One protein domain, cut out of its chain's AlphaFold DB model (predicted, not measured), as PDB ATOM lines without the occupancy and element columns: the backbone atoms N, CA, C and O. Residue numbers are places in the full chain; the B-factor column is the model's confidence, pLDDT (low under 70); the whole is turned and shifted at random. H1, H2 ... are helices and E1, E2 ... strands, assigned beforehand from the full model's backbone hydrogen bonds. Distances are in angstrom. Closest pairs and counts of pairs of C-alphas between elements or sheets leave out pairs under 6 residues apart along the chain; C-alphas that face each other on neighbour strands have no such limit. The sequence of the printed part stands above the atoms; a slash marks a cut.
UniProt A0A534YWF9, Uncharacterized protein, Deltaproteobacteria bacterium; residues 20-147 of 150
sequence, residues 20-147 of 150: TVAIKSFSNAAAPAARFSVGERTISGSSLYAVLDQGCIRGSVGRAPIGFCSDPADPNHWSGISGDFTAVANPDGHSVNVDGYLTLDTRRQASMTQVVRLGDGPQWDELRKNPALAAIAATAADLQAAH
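AT A GLANCE: This is residues 20 to 147 of the 150 residues of an uncharacterized protein of Deltaproteobacteria bacterium (UniProt A0A534YWF9). One long, strongly curled antiparallel sheet wraps round the helix H2, which fills the middle, and the wall is an open barrel: its first strand E1 and its last strand E11 are apart. The short helix H1 sits at one end of the curl, by the end of E2 and the beginning of E1. The printed part has 128 residues, with eleven named strands, E1 to E11, followed by two named helices, H1 and H2; the class is mixed, helices and strands. The sheet is branched and its neighbour pairs are antiparallel. The whole is compact, with a radius of gyration of the C-alphas of 13.0 A, and rounded, spanning 32 by 32 by 22 A.

HOW THE PARTS SIT: E1, residues 20 to 23, and E2, residues 34 to 39, form a hairpin, with N 21 and O 36 2.9 A apart. E3, residues 42 to 45, forms a hairpin with E2, with N 37 and O 44 at 2.7 A, and lies on the other side of E2 from E1. E4, residues 48 to 53, forms a hairpin with E3, with N 43 and O 50 at 2.9 A. E5, residues 56 to 61, forms a hairpin with E4, with N 51 and O 58 at 2.9 A. E6, residues 64 to 70, forms a hairpin with E5, with N 57 and O 68 at 2.7 A. E7, residues 77 to 80, forms a hairpin with E6, with N 69 and O 79 at 2.8 A. E8, residues 83 to 89, forms a hairpin with E7, with N 78 and O 85 at 2.8 A. E9, residues 95 to 103, forms a hairpin with E8, with N 86 and O 99 at 2.8 A, and bends by 63 degrees at residue 100. On the other side of E9 from E8 lie E10, residues 109 to 111, with N 110 and O 102 at 2.8 A, and E11, residues 114 to 117, with N 116 and O 96 at 2.8 A. E10 runs on into E11 across a break of 2 residues, at 58 degrees. E1 to E10 are a meander, each strand the antiparallel neighbour of the one before. H1, residues 122 to 129, is on the sheet at a height of 5.7 A, over none of the strands; the closest C-alphas of E2 and H1 are those of Val 38 and Gln 123, 5.8 A apart. The sheet curls round H2, residues 131 to 145; the closest C-alphas of E8 and H2 are those of Ala 87 and Ala 132, 5.3 A, and those of E2 and H2 are Ala 34 and Ala 141, 5.3 A. H1 and H2 only just touch, and only at the corner, with 3 pairs of C-alphas within 8 A, the closest being Leu 127 and Ala 134 at 5.5 A; they run opposite ways at a steep tilt of 66 degrees. In both helices every O i to N i+4 pair is within hydrogen-bond range.

IN THESE COORDINATES: E1 begins at C-alpha 20, (113.077, 283.290, 315.107). From first to last C-alpha, E2 measures 16.3 A, E4 16.1 A, E5 15.2 A, E6 19.4 A and E8 19.7 A. E9, the longest strand, measures 23.6 A and begins at C-alpha 95, (104.905, 272.433, 326.293). H1 measures 10.7 A. H2 measures 21.2 A and ends at C-alpha 145, (118.173, 286.891, 332.284).

THE WHOLE: The two C-alphas farthest apart are those of Ala 30 and Ala 73, at 39.2 A. The printed part has no cut. No link is long; those from E1 to E2 and from E6 to E7 are short and the others are tight. The mean pLDDT of the printed part is 93.9, and no printed residue is under 70.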
ATOM      1  N   THR A  20     112.726 282.835 313.756       95.50
ATOM      2  CA  THR A  20     113.077 283.290 315.107       95.50
ATOM      3  C   THR A  20     111.985 282.958 316.110       95.50
ATOM      4  O   THR A  20     110.806 283.175 315.844       95.50
ATOM      5  N   VAL A  21     112.393 282.506 317.292       96.31
ATOM      6  CA  VAL A  21     111.539 282.365 318.474       96.31
ATOM      7  C   VAL A  21     111.985 283.338 319.561       96.31
ATOM      8  O   VAL A  21     113.153 283.735 319.626       96.31
ATOM      9  N   ALA A  22     111.051 283.724 320.425       96.38
ATOM     10  CA  ALA A  22     111.336 284.496 321.626       96.38
ATOM     11  C   ALA A  22     110.960 283.661 322.851       96.38
ATOM     12  O   ALA A  22     109.814 283.233 322.975       96.38
ATOM     13  N   ILE A  23     111.918 283.443 323.749       94.94
ATOM     14  CA  ILE A  23     111.736 282.652 324.965       94.94
ATOM     15  C   ILE A  23     111.868 283.575 326.171       94.94
ATOM     16  O   ILE A  23     112.845 284.315 326.319       94.94
ATOM     17  N   LYS A  24     110.853 283.550 327.031       93.69
ATOM     18  CA  LYS A  24     110.853 284.269 328.301       93.69
ATOM     19  C   LYS A  24     111.534 283.404 329.362       93.69
ATOM     20  O   LYS A  24     111.241 282.218 329.445       93.69
ATOM     21  N   SER A  25     112.409 284.005 330.163       91.56
ATOM     22  CA  SER A  25     113.009 283.325 331.314       91.56
ATOM     23  C   SER A  25     111.930 282.909 332.316       91.56
ATOM     24  O   SER A  25     111.071 283.719 332.677       91.56
ATOM     25  N   PHE A  26     111.996 281.656 332.762       90.44
ATOM     26  CA  PHE A  26     111.153 281.118 333.823       90.44
ATOM     27  C   PHE A  26     111.588 281.657 335.193       90.44
ATOM     28  O   PHE A  26     110.757 282.064 336.001       90.44
ATOM     29  N   SER A  27     112.901 281.726 335.422       87.50
ATOM     30  CA  SER A  27     113.504 282.188 336.681       87.50
ATOM     31  C   SER A  27     113.416 283.704 336.908       87.50
ATOM     32  O   SER A  27     113.453 284.156 338.051       87.50
ATOM     33  N   ASN A  28     113.273 284.504 335.845       89.75
ATOM     34  CA  ASN A  28     113.155 285.958 335.924       89.75
ATOM     35  C   ASN A  28     112.181 286.513 334.869       89.75
ATOM     36  O   ASN A  28     112.564 286.973 333.789       89.75
ATOM     37  N   ALA A  29     110.899 286.562 335.231       85.62
ATOM     38  CA  ALA A  29     109.842 287.086 334.369       85.62
ATOM     39  C   ALA A  29     109.940 288.604 334.088       85.62
ATOM     40  O   ALA A  29     109.272 289.098 333.176       85.62
ATOM     41  N   ALA A  30     110.763 289.369 334.813       90.19
ATOM     42  CA  ALA A  30     110.958 290.796 334.539       90.19
ATOM     43  C   ALA A  30     111.957 291.049 333.392       90.19
ATOM     44  O   ALA A  30     111.865 292.073 332.715       90.19
ATOM     45  N   ALA A  31     112.874 290.113 333.120       90.62
ATOM     46  CA  ALA A  31     113.883 290.262 332.072       90.62
ATOM     47  C   ALA A  31     113.275 290.247 330.654       90.62
ATOM     48  O   ALA A  31     112.263 289.578 330.422       90.62
ATOM     49  N   PRO A  32     113.868 290.938 329.662       91.94
ATOM     50  CA  PRO A  32     113.456 290.814 328.264       91.94
ATOM     51  C   PRO A  32     113.519 289.360 327.770       91.94
ATOM     52  O   PRO A  32     114.367 288.589 328.210       91.94
ATOM     53  N   ALA A  33     112.641 288.986 326.832       93.56
ATOM     54  CA  ALA A  33     112.709 287.665 326.210       93.56
ATOM     55  C   ALA A  33     113.998 287.517 325.383       93.56
ATOM     56  O   ALA A  33     114.353 288.414 324.610       93.56
ATOM     57  N   ALA A  34     114.672 286.375 325.515       95.12
ATOM     58  CA  ALA A  34     115.803 286.015 324.672       95.12
ATOM     59  C   ALA A  34     115.294 285.600 323.286       95.12
ATOM     60  O   ALA A  34     114.254 284.951 323.167       95.12
ATOM     61  N   ARG A  35     116.008 285.994 322.229       96.31
ATOM     62  CA  ARG A  35     115.642 285.684 320.843       96.31
ATOM     63  C   ARG A  35     116.634 284.699 320.254       96.31
ATOM     64  O   ARG A  35     117.839 284.942 320.313       96.31
ATOM     65  N   PHE A  36     116.114 283.644 319.641       97.19
ATOM     66  CA  PHE A  36     116.920 282.604 319.018       97.19
ATOM     67  C   PHE A  36     116.449 282.344 317.595       97.19
ATOM     68  O   PHE A  36     115.249 282.306 317.328       97.19
ATOM     69  N   SER A  37     117.401 282.155 316.690       97.19
ATOM     70  CA  SER A  37     117.151 281.622 315.361       97.19
ATOM     71  C   SER A  37     117.037 280.107 315.455       97.19
ATOM     72  O   SER A  37     117.919 279.458 316.008       97.19
ATOM     73  N   VAL A  38     115.961 279.550 314.918       96.62
ATOM     74  CA  VAL A  38     115.705 278.113 314.836       96.62
ATOM     75  C   VAL A  38     115.763 277.724 313.376       96.62
ATOM     76  O   VAL A  38     115.125 278.369 312.548       96.62
ATOM     77  N   GLY A  39     116.535 276.693 313.075       93.88
ATOM     78  CA  GLY A  39     116.503 275.991 311.802       93.88
ATOM     79  C   GLY A  39     116.277 274.506 312.032       93.88
ATOM     80  O   GLY A  39     116.097 274.055 313.165       93.88
ATOM     81  N   GLU A  40     116.351 273.729 310.958       93.69
ATOM     82  CA  GLU A  40     116.298 272.275 311.064       93.69
ATOM     83  C   GLU A  40     117.416 271.788 311.995       93.69
ATOM     84  O   GLU A  40     118.597 272.035 311.745       93.69
ATOM     85  N   ARG A  41     117.034 271.140 313.105       94.19
ATOM     86  CA  ARG A  41     117.955 270.540 314.091       94.19
ATOM     87  C   ARG A  41     118.973 271.515 314.699       94.19
ATOM     88  O   ARG A  41     119.974 271.080 315.265       94.19
ATOM     89  N   THR A  42     118.738 272.821 314.597       96.50
ATOM     90  CA  THR A  42     119.712 273.843 314.990       96.50
ATOM     91  C   THR A  42     119.018 274.998 315.698       96.50
ATOM     92  O   THR A  42     117.970 275.459 315.252       96.50
ATOM     93  N   ILE A  43     119.620 275.519 316.764       97.38
ATOM     94  CA  ILE A  43     119.173 276.748 317.425       97.38
ATOM     95  C   ILE A  43     120.372 277.625 317.788       97.38
ATOM     96  O   ILE A  43     121.396 277.135 318.264       97.38
ATOM     97  N   SER A  44     120.277 278.927 317.532       96.88
ATOM     98  CA  SER A  44     121.382 279.862 317.746       96.88
ATOM     99  C   SER A  44     120.927 281.260 318.162       96.88
ATOM    100  O   SER A  44     119.807 281.686 317.903       96.88
ATOM    101  N   GLY A  45     121.803 282.003 318.823       94.75
ATOM    102  CA  GLY A  45     121.589 283.371 319.276       94.75
ATOM    103  C   GLY A  45     122.855 283.924 319.921       94.75
ATOM    104  O   GLY A  45     123.912 283.302 319.888       94.75
ATOM    105  N   SER A  46     122.766 285.098 320.544       89.94
ATOM    106  CA  SER A  46     123.937 285.750 321.153       89.94
ATOM    107  C   SER A  46     124.581 284.947 322.289       89.94
ATOM    108  O   SER A  46     125.764 285.111 322.567       89.94
ATOM    109  N   SER A  47     123.793 284.117 322.970       90.69
ATOM    110  CA  SER A  47     124.174 283.354 324.164       90.69
ATOM    111  C   SER A  47     124.062 281.842 323.966       90.69
ATOM    112  O   SER A  47     124.256 281.096 324.921       90.69
ATOM    113  N   LEU A  48     123.750 281.377 322.754       96.50
ATOM    114  CA  LEU A  48     123.471 279.973 322.477       96.50
ATOM    115  C   LEU A  48     123.878 279.609 321.056       96.50
ATOM    116  O   LEU A  48     123.566 280.319 320.106       96.50
ATOM    117  N   TYR A  49     124.480 278.444 320.908       97.00
ATOM    118  CA  TYR A  49     124.552 277.708 319.662       97.00
ATOM    119  C   TYR A  49     124.413 276.225 319.993       97.00
ATOM    120  O   TYR A  49     125.171 275.713 320.812       97.00
ATOM    121  N   ALA A  50     123.456 275.535 319.383       97.62
ATOM    122  CA  ALA A  50     123.248 274.108 319.574       97.62
ATOM    123  C   ALA A  50     122.811 273.453 318.264       97.62
ATOM    124  O   ALA A  50     121.916 273.952 317.579       97.62
ATOM    125  N   VAL A  51     123.427 272.320 317.939       97.69
ATOM    126  CA  VAL A  51     123.099 271.497 316.770       97.69
ATOM    127  C   VAL A  51     122.840 270.076 317.232       97.69
ATOM    128  O   VAL A  51     123.656 269.520 317.965       97.69
ATOM    129  N   LEU A  52     121.739 269.484 316.781       96.81
ATOM    130  CA  LEU A  52     121.463 268.063 316.931       96.81
ATOM    131  C   LEU A  52     122.046 267.296 315.738       96.81
ATOM    132  O   LEU A  52     121.504 267.316 314.632       96.81
ATOM    133  N   ASP A  53     123.100 266.533 315.981       94.00
ATOM    134  CA  ASP A  53     123.810 265.717 315.001       94.00
ATOM    135  C   ASP A  53     123.910 264.272 315.502       94.00
ATOM    136  O   ASP A  53     124.386 264.025 316.605       94.00
ATOM    137  N   GLN A  54     123.416 263.319 314.705       92.62
ATOM    138  CA  GLN A  54     123.495 261.878 315.005       92.62
ATOM    139  C   GLN A  54     123.072 261.477 316.438       92.62
ATOM    140  O   GLN A  54     123.700 260.633 317.067       92.62
ATOM    141  N   GLY A  55     122.002 262.085 316.967       94.19
ATOM    142  CA  GLY A  55     121.493 261.784 318.314       94.19
ATOM    143  C   GLY A  55     122.229 262.503 319.447       94.19
ATOM    144  O   GLY A  55     121.893 262.304 320.608       94.19
ATOM    145  N   CYS A  56     123.186 263.375 319.128       97.19
ATOM    146  CA  CYS A  56     123.896 264.196 320.096       97.19
ATOM    147  C   CYS A  56     123.702 265.687 319.821       97.19
ATOM    148  O   CYS A  56     123.774 266.147 318.683       97.19
ATOM    149  N   ILE A  57     123.495 266.462 320.878       97.69
ATOM    150  CA  ILE A  57     123.484 267.917 320.839       97.69
ATOM    151  C   ILE A  57     124.882 268.425 321.169       97.69
ATOM    152  O   ILE A  57     125.454 268.085 322.206       97.69
ATOM    153  N   ARG A  58     125.425 269.262 320.284       97.50
ATOM    154  CA  ARG A  58     126.737 269.897 320.439       97.50
ATOM    155  C   ARG A  58     126.638 271.404 320.257       97.50
ATOM    156  O   ARG A  58     125.857 271.878 319.433       97.50
ATOM    157  N   GLY A  59     127.480 272.147 320.968       96.25
ATOM    158  CA  GLY A  59     127.635 273.585 320.771       96.25
ATOM    159  C   GLY A  59     128.095 274.298 322.035       96.25
ATOM    160  O   GLY A  59     128.951 273.788 322.756       96.25
ATOM    161  N   SER A  60     127.524 275.463 322.320       95.31
ATOM    162  CA  SER A  60     127.756 276.175 323.572       95.31
ATOM    163  C   SER A  60     126.535 276.960 324.036       95.31
ATOM    164  O   SER A  60     125.768 277.509 323.245       95.31
ATOM    165  N   VAL A  61     126.393 277.074 325.351       93.06
ATOM    166  CA  VAL A  61     125.626 278.147 325.974       93.06
ATOM    167  C   VAL A  61     126.682 279.145 326.418       93.06
ATOM    168  O   VAL A  61     127.479 278.855 327.309       93.06
ATOM    169  N   GLY A  62     126.733 280.316 325.766       88.44
ATOM    170  CA  GLY A  62     127.761 281.361 325.923       88.44
ATOM    171  C   GLY A  62     129.159 280.762 325.861       88.44
ATOM    172  O   GLY A  62     129.539 280.276 324.799       88.44
ATOM    173  N   ARG A  63     129.928 280.790 326.959       86.25
ATOM    174  CA  ARG A  63     131.273 280.178 327.004       86.25
ATOM    175  C   ARG A  63     131.302 278.721 327.464       86.25
ATOM    176  O   ARG A  63     132.339 278.080 327.315       86.25
ATOM    177  N   ALA A  64     130.205 278.196 328.007       89.62
ATOM    178  CA  ALA A  64     130.132 276.815 328.460       89.62
ATOM    179  C   ALA A  64     129.850 275.896 327.257       89.62
ATOM    180  O   ALA A  64     128.808 276.052 326.609       89.62
ATOM    181  N   PRO A  65     130.747 274.953 326.915       92.25
ATOM    182  CA  PRO A  65     130.463 273.981 325.871       92.25
ATOM    183  C   PRO A  65     129.310 273.071 326.306       92.25
ATOM    184  O   PRO A  65     129.251 272.632 327.457       92.25
ATOM    185  N   ILE A  66     128.410 272.766 325.373       94.06
ATOM    186  CA  ILE A  66     127.349 271.780 325.576       94.06
ATOM    187  C   ILE A  66     127.613 270.529 324.742       94.06
ATOM    188  O   ILE A  66     127.945 270.607 323.555       94.06
ATOM    189  N   GLY A  67     127.465 269.379 325.386       96.56
ATOM    190  CA  GLY A  67     127.611 268.058 324.802       96.56
ATOM    191  C   GLY A  67     126.711 267.072 325.532       96.56
ATOM    192  O   GLY A  67     127.039 266.645 326.638       96.56
ATOM    193  N   PHE A  68     125.604 266.717 324.888       97.88
ATOM    194  CA  PHE A  68     124.641 265.725 325.361       97.88
ATOM    195  C   PHE A  68     124.357 264.727 324.250       97.88
ATOM    196  O   PHE A  68     124.310 265.111 323.085       97.88
ATOM    197  N   CYS A  69     124.121 263.473 324.590       97.75
ATOM    198  CA  CYS A  69     123.638 262.458 323.669       97.75
ATOM    199  C   CYS A  69     122.362 261.841 324.230       97.75
ATOM    200  O   CYS A  69     122.241 261.654 325.440       97.75
ATOM    201  N   SER A  70     121.415 261.569 323.339       97.12
ATOM    202  CA  SER A  70     120.192 260.845 323.663       97.12
ATOM    203  C   SER A  70     120.546 259.432 324.118       97.12
ATOM    204  O   SER A  70     121.365 258.769 323.474       97.12
ATOM    205  N   ASP A  71     119.903 258.954 325.179       94.19
ATOM    206  CA  ASP A  71     119.963 257.545 325.558       94.19
ATOM    207  C   ASP A  71     119.194 256.709 324.510       94.19
ATOM    208  O   ASP A  71     118.030 257.002 324.217       94.19
ATOM    209  N   PRO A  72     119.804 255.678 323.896       91.00
ATOM    210  CA  PRO A  72     119.094 254.773 322.993       91.00
ATOM    211  C   PRO A  72     117.931 254.012 323.651       91.00
ATOM    212  O   PRO A  72     117.017 253.586 322.945       91.00
ATOM    213  N   ALA A  73     117.978 253.796 324.969       94.81
ATOM    214  CA  ALA A  73     116.935 253.118 325.736       94.81
ATOM    215  C   ALA A  73     115.798 254.063 326.161       94.81
ATOM    216  O   ALA A  73     114.660 253.611 326.297       94.81
ATOM    217  N   ASP A  74     116.086 255.357 326.325       95.06
ATOM    218  CA  ASP A  74     115.098 256.404 326.590       95.06
ATOM    219  C   ASP A  74     115.393 257.660 325.747       95.06
ATOM    220  O   ASP A  74     116.218 258.492 326.129       95.06
ATOM    221  N   PRO A  75     114.689 257.866 324.620       91.19
ATOM    222  CA  PRO A  75     114.936 259.004 323.736       91.19
ATOM    223  C   PRO A  75     114.599 260.370 324.361       91.19
ATOM    224  O   PRO A  75     114.883 261.410 323.763       91.19
ATOM    225  N   ASN A  76     113.972 260.400 325.545       96.56
ATOM    226  CA  ASN A  76     113.736 261.637 326.285       96.56
ATOM    227  C   ASN A  76     114.876 261.977 327.242       96.56
ATOM    228  O   ASN A  76     114.905 263.107 327.730       96.56
ATOM    229  N   HIS A  77     115.783 261.039 327.521       98.25
ATOM    230  CA  HIS A  77     116.928 261.228 328.402       98.25
ATOM    231  C   HIS A  77     118.169 261.633 327.610       98.25
ATOM    232  O   HIS A  77     118.480 261.074 326.559       98.25
ATOM    233  N   TRP A  78     118.870 262.642 328.118       98.19
ATOM    234  CA  TRP A  78     120.019 263.268 327.486       98.19
ATOM    235  C   TRP A  78     121.130 263.412 328.513       98.19
ATOM    236  O   TRP A  78     120.984 264.120 329.508       98.19
ATOM    237  N   SER A  79     122.270 262.785 328.253       97.62
ATOM    238  CA  SER A  79     123.412 262.819 329.166       97.62
ATOM    239  C   SER A  79     124.720 263.047 328.422       97.62
ATOM    240  O   SER A  79     124.841 262.811 327.216       97.62
ATOM    241  N   GLY A  80     125.720 263.571 329.120       95.19
ATOM    242  CA  GLY A  80     127.041 263.774 328.549       95.19
ATOM    243  C   GLY A  80     127.945 264.618 329.431       95.19
ATOM    244  O   GLY A  80     127.708 264.804 330.622       95.19
ATOM    245  N   ILE A  81     129.002 265.159 328.827       90.00
ATOM    246  CA  ILE A  81     129.998 265.974 329.537       90.00
ATOM    247  C   ILE A  81     129.389 267.224 330.188       90.00
ATOM    248  O   ILE A  81     129.934 267.753 331.156       90.00
ATOM    249  N   SER A  82     128.258 267.689 329.665       94.06
ATOM    250  CA  SER A  82     127.607 268.916 330.108       94.06
ATOM    251  C   SER A  82     126.469 268.681 331.094       94.06
ATOM    252  O   SER A  82     125.836 269.649 331.492       94.06
ATOM    253  N   GLY A  83     126.226 267.447 331.542       95.81
ATOM    254  CA  GLY A  83     125.231 267.143 332.570       95.81
ATOM    255  C   GLY A  83     124.282 266.023 332.169       95.81
ATOM    256  O   GLY A  83     124.626 265.156 331.365       95.81
ATOM    257  N   ASP A  84     123.087 266.073 332.743       97.56
ATOM    258  CA  ASP A  84     122.064 265.044 332.621       97.56
ATOM    259  C   ASP A  84     120.681 265.693 332.744       97.56
ATOM    260  O   ASP A  84     120.437 266.456 333.687       97.56
ATOM    261  N   PHE A  85     119.804 265.450 331.773       98.31
ATOM    262  CA  PHE A  85     118.433 265.939 331.815       98.31
ATOM    263  C   PHE A  85     117.468 265.061 331.019       98.31
ATOM    264  O   PHE A  85     117.847 264.316 330.118       98.31
ATOM    265  N   THR A  86     116.185 265.208 331.321       98.38
ATOM    266  CA  THR A  86     115.082 264.694 330.513       98.38
ATOM    267  C   THR A  86     114.326 265.848 329.868       98.38
ATOM    268  O   THR A  86     114.184 266.917 330.462       98.38
ATOM    269  N   ALA A  87     113.851 265.657 328.640       97.56
ATOM    270  CA  ALA A  87     113.002 266.616 327.944       97.56
ATOM    271  C   ALA A  87     111.835 265.888 327.280       97.56
ATOM    272  O   ALA A  87     111.985 265.276 326.224       97.56
ATOM    273  N   VAL A  88     110.663 265.980 327.903       97.12
ATOM    274  CA  VAL A  88     109.454 265.264 327.488       97.12
ATOM    275  C   VAL A  88     108.452 266.262 326.929       97.12
ATOM    276  O   VAL A  88     107.952 267.126 327.653       97.12
ATOM    277  N   ALA A  89     108.141 266.152 325.639       94.50
ATOM    278  CA  ALA A  89     107.053 266.922 325.048       94.50
ATOM    279  C   ALA A  89     105.715 266.486 325.666       94.50
ATOM    280  O   ALA A  89     105.404 265.295 325.719       94.50
ATOM    281  N   ASN A  90     104.916 267.444 326.131       94.00
ATOM    282  CA  ASN A  90     103.577 267.148 326.621       94.00
ATOM    283  C   ASN A  90     102.668 266.713 325.457       94.00
ATOM    284  O   ASN A  90     102.828 267.208 324.337       94.00
ATOM    285  N   PRO A  91     101.673 265.836 325.704       90.69
ATOM    286  CA  PRO A  91     100.750 265.365 324.666       90.69
ATOM    287  C   PRO A  91      99.942 266.476 323.985       90.69
ATOM    288  O   PRO A  91      99.410 266.268 322.900       90.69
ATOM    289  N   ASP A  92      99.841 267.647 324.621       87.62
ATOM    290  CA  ASP A  92      99.196 268.830 324.056       87.62
ATOM    291  C   ASP A  92     100.001 269.469 322.912       87.62
ATOM    292  O   ASP A  92      99.448 270.246 322.144       87.62
ATOM    293  N   GLY A  93     101.295 269.160 322.781       88.12
ATOM    294  CA  GLY A  93     102.197 269.791 321.818       88.12
ATOM    295  C   GLY A  93     102.552 271.249 322.143       88.12
ATOM    296  O   GLY A  93     103.276 271.891 321.390       88.12
ATOM    297  N   HIS A  94     102.101 271.796 323.267       94.00
ATOM    298  CA  HIS A  94     102.285 273.206 323.622       94.00
ATOM    299  C   HIS A  94     103.298 273.409 324.748       94.00
ATOM    300  O   HIS A  94     103.561 274.540 325.170       94.00
ATOM    301  N   SER A  95     103.886 272.330 325.259       95.81
ATOM    302  CA  SER A  95     104.905 272.433 326.293       95.81
ATOM    303  C   SER A  95     105.872 271.256 326.327       95.81
ATOM    304  O   SER A  95     105.588 270.179 325.811       95.81
ATOM    305  N   VAL A  96     107.029 271.481 326.944       97.06
ATOM    306  CA  VAL A  96     108.043 270.463 327.237       97.06
ATOM    307  C   VAL A  96     108.307 270.491 328.735       97.06
ATOM    308  O   VAL A  96     108.647 271.543 329.277       97.06
ATOM    309  N   ASN A  97     108.156 269.351 329.400       97.12
ATOM    310  CA  ASN A  97     108.609 269.186 330.774       97.12
ATOM    311  C   ASN A  97     110.089 268.834 330.742       97.12
ATOM    312  O   ASN A  97     110.493 267.896 330.051       97.12
ATOM    313  N   VAL A  98     110.878 269.596 331.482       98.06
ATOM    314  CA  VAL A  98     112.319 269.417 331.573       98.06
ATOM    315  C   VAL A  98     112.670 269.191 333.029       98.06
ATOM    316  O   VAL A  98     112.171 269.912 333.894       98.06
ATOM    317  N   ASP A  99     113.528 268.216 333.293       98.12
ATOM    318  CA  ASP A  99     114.111 267.983 334.611       98.12
ATOM    319  C   ASP A  99     115.579 267.595 334.476       98.12
ATOM    320  O   ASP A  99     115.937 266.866 333.553       98.12
ATOM    321  N   GLY A 100     116.429 268.099 335.371       97.69
ATOM    322  CA  GLY A 100     117.864 267.828 335.359       97.69
ATOM    323  C   GLY A 100     118.717 269.087 335.466       97.69
ATOM    324  O   GLY A 100     118.296 270.117 336.010       97.69
ATOM    325  N   TYR A 101     119.947 269.006 334.967       96.69
ATOM    326  CA  TYR A 101     120.940 270.060 335.136       96.69
ATOM    327  C   TYR A 101     121.915 270.184 333.961       96.69
ATOM    328  O   TYR A 101     122.257 269.223 333.273       96.69
ATOM    329  N   LEU A 102     122.426 271.405 333.807       95.12
ATOM    330  CA  LEU A 102     123.498 271.775 332.894       95.12
ATOM    331  C   LEU A 102     124.728 272.202 333.701       95.12
ATOM    332  O   LEU A 102     124.678 273.159 334.473       95.12
ATOM    333  N   THR A 103     125.857 271.544 333.492       94.06
ATOM    334  CA  THR A 103     127.159 271.946 334.027       94.06
ATOM    335  C   THR A 103     127.717 273.107 333.205       94.06
ATOM    336  O   THR A 103     127.945 272.978 332.005       94.06
ATOM    337  N   LEU A 104     127.951 274.250 333.853       88.50
ATOM    338  CA  LEU A 104     128.522 275.447 333.221       88.50
ATOM    339  C   LEU A 104     130.052 275.447 333.287       88.50
ATOM    340  O   LEU A 104     130.721 275.897 332.360       88.50
ATOM    341  N   ASP A 105     130.600 274.955 334.397       86.06
ATOM    342  CA  ASP A 105     132.028 274.727 334.623       86.06
ATOM    343  C   ASP A 105     132.228 273.708 335.760       86.06
ATOM    344  O   ASP A 105     131.273 273.112 336.251       86.06
ATOM    345  N   THR A 106     133.470 273.512 336.210       82.25
ATOM    346  CA  THR A 106     133.822 272.514 337.236       82.25
ATOM    347  C   THR A 106     133.167 272.731 338.604       82.25
ATOM    348  O   THR A 106     133.247 271.841 339.448       82.25
ATOM    349  N   ARG A 107     132.555 273.893 338.867       83.50
ATOM    350  CA  ARG A 107     131.944 274.232 340.163       83.50
ATOM    351  C   ARG A 107     130.502 274.716 340.063       83.50
ATOM    352  O   ARG A 107     129.858 274.856 341.101       83.50
ATOM    353  N   ARG A 108     130.000 275.011 338.863       89.31
ATOM    354  CA  ARG A 108     128.671 275.596 338.660       89.31
ATOM    355  C   ARG A 108     127.781 274.700 337.815       89.31
ATOM    356  O   ARG A 108     128.149 274.287 336.718       89.31
ATOM    357  N   GLN A 109     126.567 274.500 338.315       92.75
ATOM    358  CA  GLN A 109     125.471 273.852 337.609       92.75
ATOM    359  C   GLN A 109     124.276 274.804 337.548       92.75
ATOM    360  O   GLN A 109     124.010 275.545 338.496       92.75
ATOM    361  N   ALA A 110     123.566 274.781 336.430       91.88
ATOM    362  CA  ALA A 110     122.275 275.417 336.251       91.88
ATOM    363  C   ALA A 110     121.191 274.340 336.297       91.88
ATOM    364  O   ALA A 110     121.295 273.332 335.598       91.88
ATOM    365  N   SER A 111     120.149 274.552 337.101       94.06
ATOM    366  CA  SER A 111     118.964 273.698 337.035       94.06
ATOM    367  C   SER A 111     118.253 273.922 335.702       94.06
ATOM    368  O   SER A 111     118.087 275.063 335.264       94.06
ATOM    369  N   MET A 112     117.844 272.829 335.064       96.06
ATOM    370  CA  MET A 112     117.008 272.849 333.865       96.06
ATOM    371  C   MET A 112     115.536 272.574 334.190       96.06
ATOM    372  O   MET A 112     114.709 272.637 333.288       96.06
ATOM    373  N   THR A 113     115.205 272.291 335.454       96.06
ATOM    374  CA  THR A 113     113.877 271.850 335.881       96.06
ATOM    375  C   THR A 113     112.830 272.944 335.684       96.06
ATOM    376  O   THR A 113     112.747 273.894 336.465       96.06
ATOM    377  N   GLN A 114     112.026 272.823 334.626       95.69
ATOM    378  CA  GLN A 114     110.972 273.776 334.279       95.69
ATOM    379  C   GLN A 114     109.976 273.195 333.265       95.69
ATOM    380  O   GLN A 114     110.244 272.205 332.585       95.69
ATOM    381  N   VAL A 115     108.831 273.866 333.116       95.62
ATOM    382  CA  VAL A 115     107.893 273.618 332.011       95.62
ATOM    383  C   VAL A 115     108.102 274.691 330.947       95.62
ATOM    384  O   VAL A 115     107.704 275.845 331.128       95.62
ATOM    385  N   VAL A 116     108.704 274.314 329.823       95.50
ATOM    386  CA  VAL A 116     108.937 275.212 328.688       95.50
ATOM    387  C   VAL A 116     107.657 275.309 327.869       95.50
ATOM    388  O   VAL A 116     107.195 274.317 327.311       95.50
ATOM    389  N   ARG A 117     107.071 276.504 327.780       94.38
ATOM    390  CA  ARG A 117     105.920 276.760 326.904       94.38
ATOM    391  C   ARG A 117     106.395 276.979 325.475       94.38
ATOM    392  O   ARG A 117     107.292 277.785 325.239       94.38
ATOM    393  N   LEU A 118     105.779 276.271 324.537       94.19
ATOM    394  CA  LEU A 118     106.052 276.404 323.113       94.19
ATOM    395  C   LEU A 118     104.964 277.259 322.467       94.19
ATOM    396  O   LEU A 118     103.784 277.117 322.782       94.19
ATOM    397  N   GLY A 119     105.377 278.158 321.580       93.12
ATOM    398  CA  GLY A 119     104.454 278.940 320.766       93.12
ATOM    399  C   GLY A 119     103.942 278.178 319.545       93.12
ATOM    400  O   GLY A 119     104.177 276.976 319.368       93.12
ATOM    401  N   ASP A 120     103.278 278.926 318.671       92.12
ATOM    402  CA  ASP A 120     102.732 278.430 317.411       92.12
ATOM    403  C   ASP A 120     103.604 278.835 316.218       92.12
ATOM    404  O   ASP A 120     104.225 279.902 316.209       92.12
ATOM    405  N   GLY A 121     103.604 277.999 315.180       91.94
ATOM    406  CA  GLY A 121     104.268 278.262 313.905       91.94
ATOM    407  C   GLY A 121     105.523 277.418 313.657       91.94
ATOM    408  O   GLY A 121     106.045 276.787 314.577       91.94
ATOM    409  N   PRO A 122     106.049 277.433 312.417       92.44
ATOM    410  CA  PRO A 122     107.003 276.430 311.934       92.44
ATOM    411  C   PRO A 122     108.270 276.294 312.781       92.44
ATOM    412  O   PRO A 122     108.790 275.201 312.967       92.44
ATOM    413  N   GLN A 123     108.767 277.397 313.337       93.94
ATOM    414  CA  GLN A 123     109.969 277.394 314.170       93.94
ATOM    415  C   GLN A 123     109.731 276.698 315.514       93.94
ATOM    416  O   GLN A 123     110.614 276.021 316.032       93.94
ATOM    417  N   TRP A 124     108.531 276.838 316.075       94.44
ATOM    418  CA  TRP A 124     108.134 276.101 317.267       94.44
ATOM    419  C   TRP A 124     107.824 274.641 316.946       94.44
ATOM    420  O   TRP A 124     108.118 273.777 317.767       94.44
ATOM    421  N   ASP A 125     107.314 274.346 315.747       93.38
ATOM    422  CA  ASP A 125     107.132 272.974 315.265       93.38
ATOM    423  C   ASP A 125     108.478 272.224 315.214       93.38
ATOM    424  O   ASP A 125     108.557 271.069 315.630       93.38
ATOM    425  N   GLU A 126     109.557 272.884 314.777       92.88
ATOM    426  CA  GLU A 126     110.910 272.309 314.805       92.88
ATOM    427  C   GLU A 126     111.402 272.013 316.229       92.88
ATOM    428  O   GLU A 126     112.025 270.973 316.470       92.88
ATOM    429  N   LEU A 127     111.078 272.875 317.199       93.81
ATOM    430  CA  LEU A 127     111.394 272.633 318.610       93.81
ATOM    431  C   LEU A 127     110.518 271.541 319.237       93.81
ATOM    432  O   LEU A 127     111.006 270.803 320.088       93.81
ATOM    433  N   ARG A 128     109.266 271.363 318.794       93.12
ATOM    434  CA  ARG A 128     108.424 270.226 319.215       93.12
ATOM    435  C   ARG A 128     108.986 268.891 318.749       93.12
ATOM    436  O   ARG A 128     108.937 267.924 319.499       93.12
ATOM    437  N   LYS A 129     109.535 268.836 317.532       92.94
ATOM    438  CA  LYS A 129     110.222 267.638 317.017       92.94
ATOM    439  C   LYS A 129     111.500 267.322 317.801       92.94
ATOM    440  O   LYS A 129     111.933 266.177 317.808       92.94
ATOM    441  N   ASN A 130     112.100 268.330 318.437       94.31
ATOM    442  CA  ASN A 130     113.376 268.231 319.141       94.31
ATOM    443  C   ASN A 130     113.279 268.890 320.536       94.31
ATOM    444  O   ASN A 130     113.892 269.942 320.756       94.31
ATOM    445  N   PRO A 131     112.533 268.298 321.492       95.56
ATOM    446  CA  PRO A 131     112.221 268.931 322.781       95.56
ATOM    447  C   PRO A 131     113.467 269.304 323.598       95.56
ATOM    448  O   PRO A 131     113.467 270.306 324.311       95.56
ATOM    449  N   ALA A 132     114.565 268.566 323.438       97.19
ATOM    450  CA  ALA A 132     115.844 268.883 324.066       97.19
ATOM    451  C   ALA A 132     116.460 270.214 323.589       97.19
ATOM    452  O   ALA A 132     117.065 270.929 324.386       97.19
ATOM    453  N   LEU A 133     116.265 270.609 322.322       97.06
ATOM    454  CA  LEU A 133     116.701 271.930 321.847       97.06
ATOM    455  C   LEU A 133     115.873 273.053 322.487       97.06
ATOM    456  O   LEU A 133     116.423 274.103 322.820       97.06
ATOM    457  N   ALA A 134     114.575 272.822 322.715       96.75
ATOM    458  CA  ALA A 134     113.720 273.746 323.463       96.75
ATOM    459  C   ALA A 134     114.178 273.887 324.925       96.75
ATOM    460  O   ALA A 134     114.279 275.010 325.420       96.75
ATOM    461  N   ALA A 135     114.510 272.773 325.585       97.31
ATOM    462  CA  ALA A 135     115.037 272.759 326.950       97.31
ATOM    463  C   ALA A 135     116.311 273.610 327.079       97.31
ATOM    464  O   ALA A 135     116.372 274.529 327.895       97.31
ATOM    465  N   ILE A 136     117.294 273.375 326.206       97.12
ATOM    466  CA  ILE A 136     118.567 274.109 326.198       97.12
ATOM    467  C   ILE A 136     118.350 275.604 325.933       97.12
ATOM    468  O   ILE A 136     118.993 276.447 326.560       97.12
ATOM    469  N   ALA A 137     117.431 275.955 325.033       96.94
ATOM    470  CA  ALA A 137     117.133 277.350 324.728       96.94
ATOM    471  C   ALA A 137     116.444 278.087 325.881       96.94
ATOM    472  O   ALA A 137     116.764 279.249 326.141       96.94
ATOM    473  N   ALA A 138     115.554 277.412 326.610       96.44
ATOM    474  CA  ALA A 138     114.959 277.951 327.828       96.44
ATOM    475  C   ALA A 138     116.012 278.171 328.922       96.44
ATOM    476  O   ALA A 138     116.093 279.265 329.481       96.44
ATOM    477  N   THR A 139     116.906 277.202 329.139       95.50
ATOM    478  CA  THR A 139     118.028 277.357 330.079       95.50
ATOM    479  C   THR A 139     118.956 278.507 329.677       95.50
ATOM    480  O   THR A 139     119.354 279.303 330.525       95.50
ATOM    481  N   ALA A 140     119.268 278.668 328.389       95.44
ATOM    482  CA  ALA A 140     120.057 279.805 327.911       95.44
ATOM    483  C   ALA A 140     119.349 281.151 328.159       95.44
ATOM    484  O   ALA A 140     120.002 282.130 328.530       95.44
ATOM    485  N   ALA A 141     118.021 281.208 328.000       95.50
ATOM    486  CA  ALA A 141     117.229 282.395 328.313       95.50
ATOM    487  C   ALA A 141     117.272 282.740 329.811       95.50
ATOM    488  O   ALA A 141     117.444 283.912 330.155       95.50
ATOM    489  N   ASP A 142     117.177 281.742 330.694       94.06
ATOM    490  CA  ASP A 142     117.318 281.915 332.146       94.06
ATOM    491  C   ASP A 142     118.702 282.441 332.535       94.06
ATOM    492  O   ASP A 142     118.821 283.435 333.256       94.06
ATOM    493  N   LEU A 143     119.763 281.837 332.000       92.38
ATOM    494  CA  LEU A 143     121.138 282.254 332.274       92.38
ATOM    495  C   LEU A 143     121.416 283.684 331.797       92.38
ATOM    496  O   LEU A 143     122.051 284.470 332.507       92.38
ATOM    497  N   GLN A 144     120.895 284.045 330.622       91.81
ATOM    498  CA  GLN A 144     120.977 285.403 330.096       91.81
ATOM    499  C   GLN A 144     120.216 286.404 330.981       91.81
ATOM    500  O   GLN A 144     120.730 287.491 331.255       91.81
ATOM    501  N   ALA A 145     119.015 286.047 331.439       90.25
ATOM    502  CA  ALA A 145     118.173 286.891 332.284       90.25
ATOM    503  C   ALA A 145     118.747 287.104 333.690       90.25
ATOM    504  O   ALA A 145     118.571 288.171 334.277       90.25
ATOM    505  N   ALA A 146     119.463 286.116 334.222       84.88
ATOM    506  CA  ALA A 146     120.163 286.222 335.495       84.88
ATOM    507  C   ALA A 146     121.464 287.049 335.402       84.88
ATOM    508  O   ALA A 146     122.172 287.192 336.397       84.88
ATOM    509  N   HIS A 147     121.802 287.587 334.217       73.31
ATOM    510  CA  HIS A 147     123.084 288.239 333.929       73.31
ATOM    511  C   HIS A 147     124.290 287.402 334.356       73.31
ATOM    512  O   HIS A 147     125.365 287.945 334.636       73.31
TER     513      HIS A 147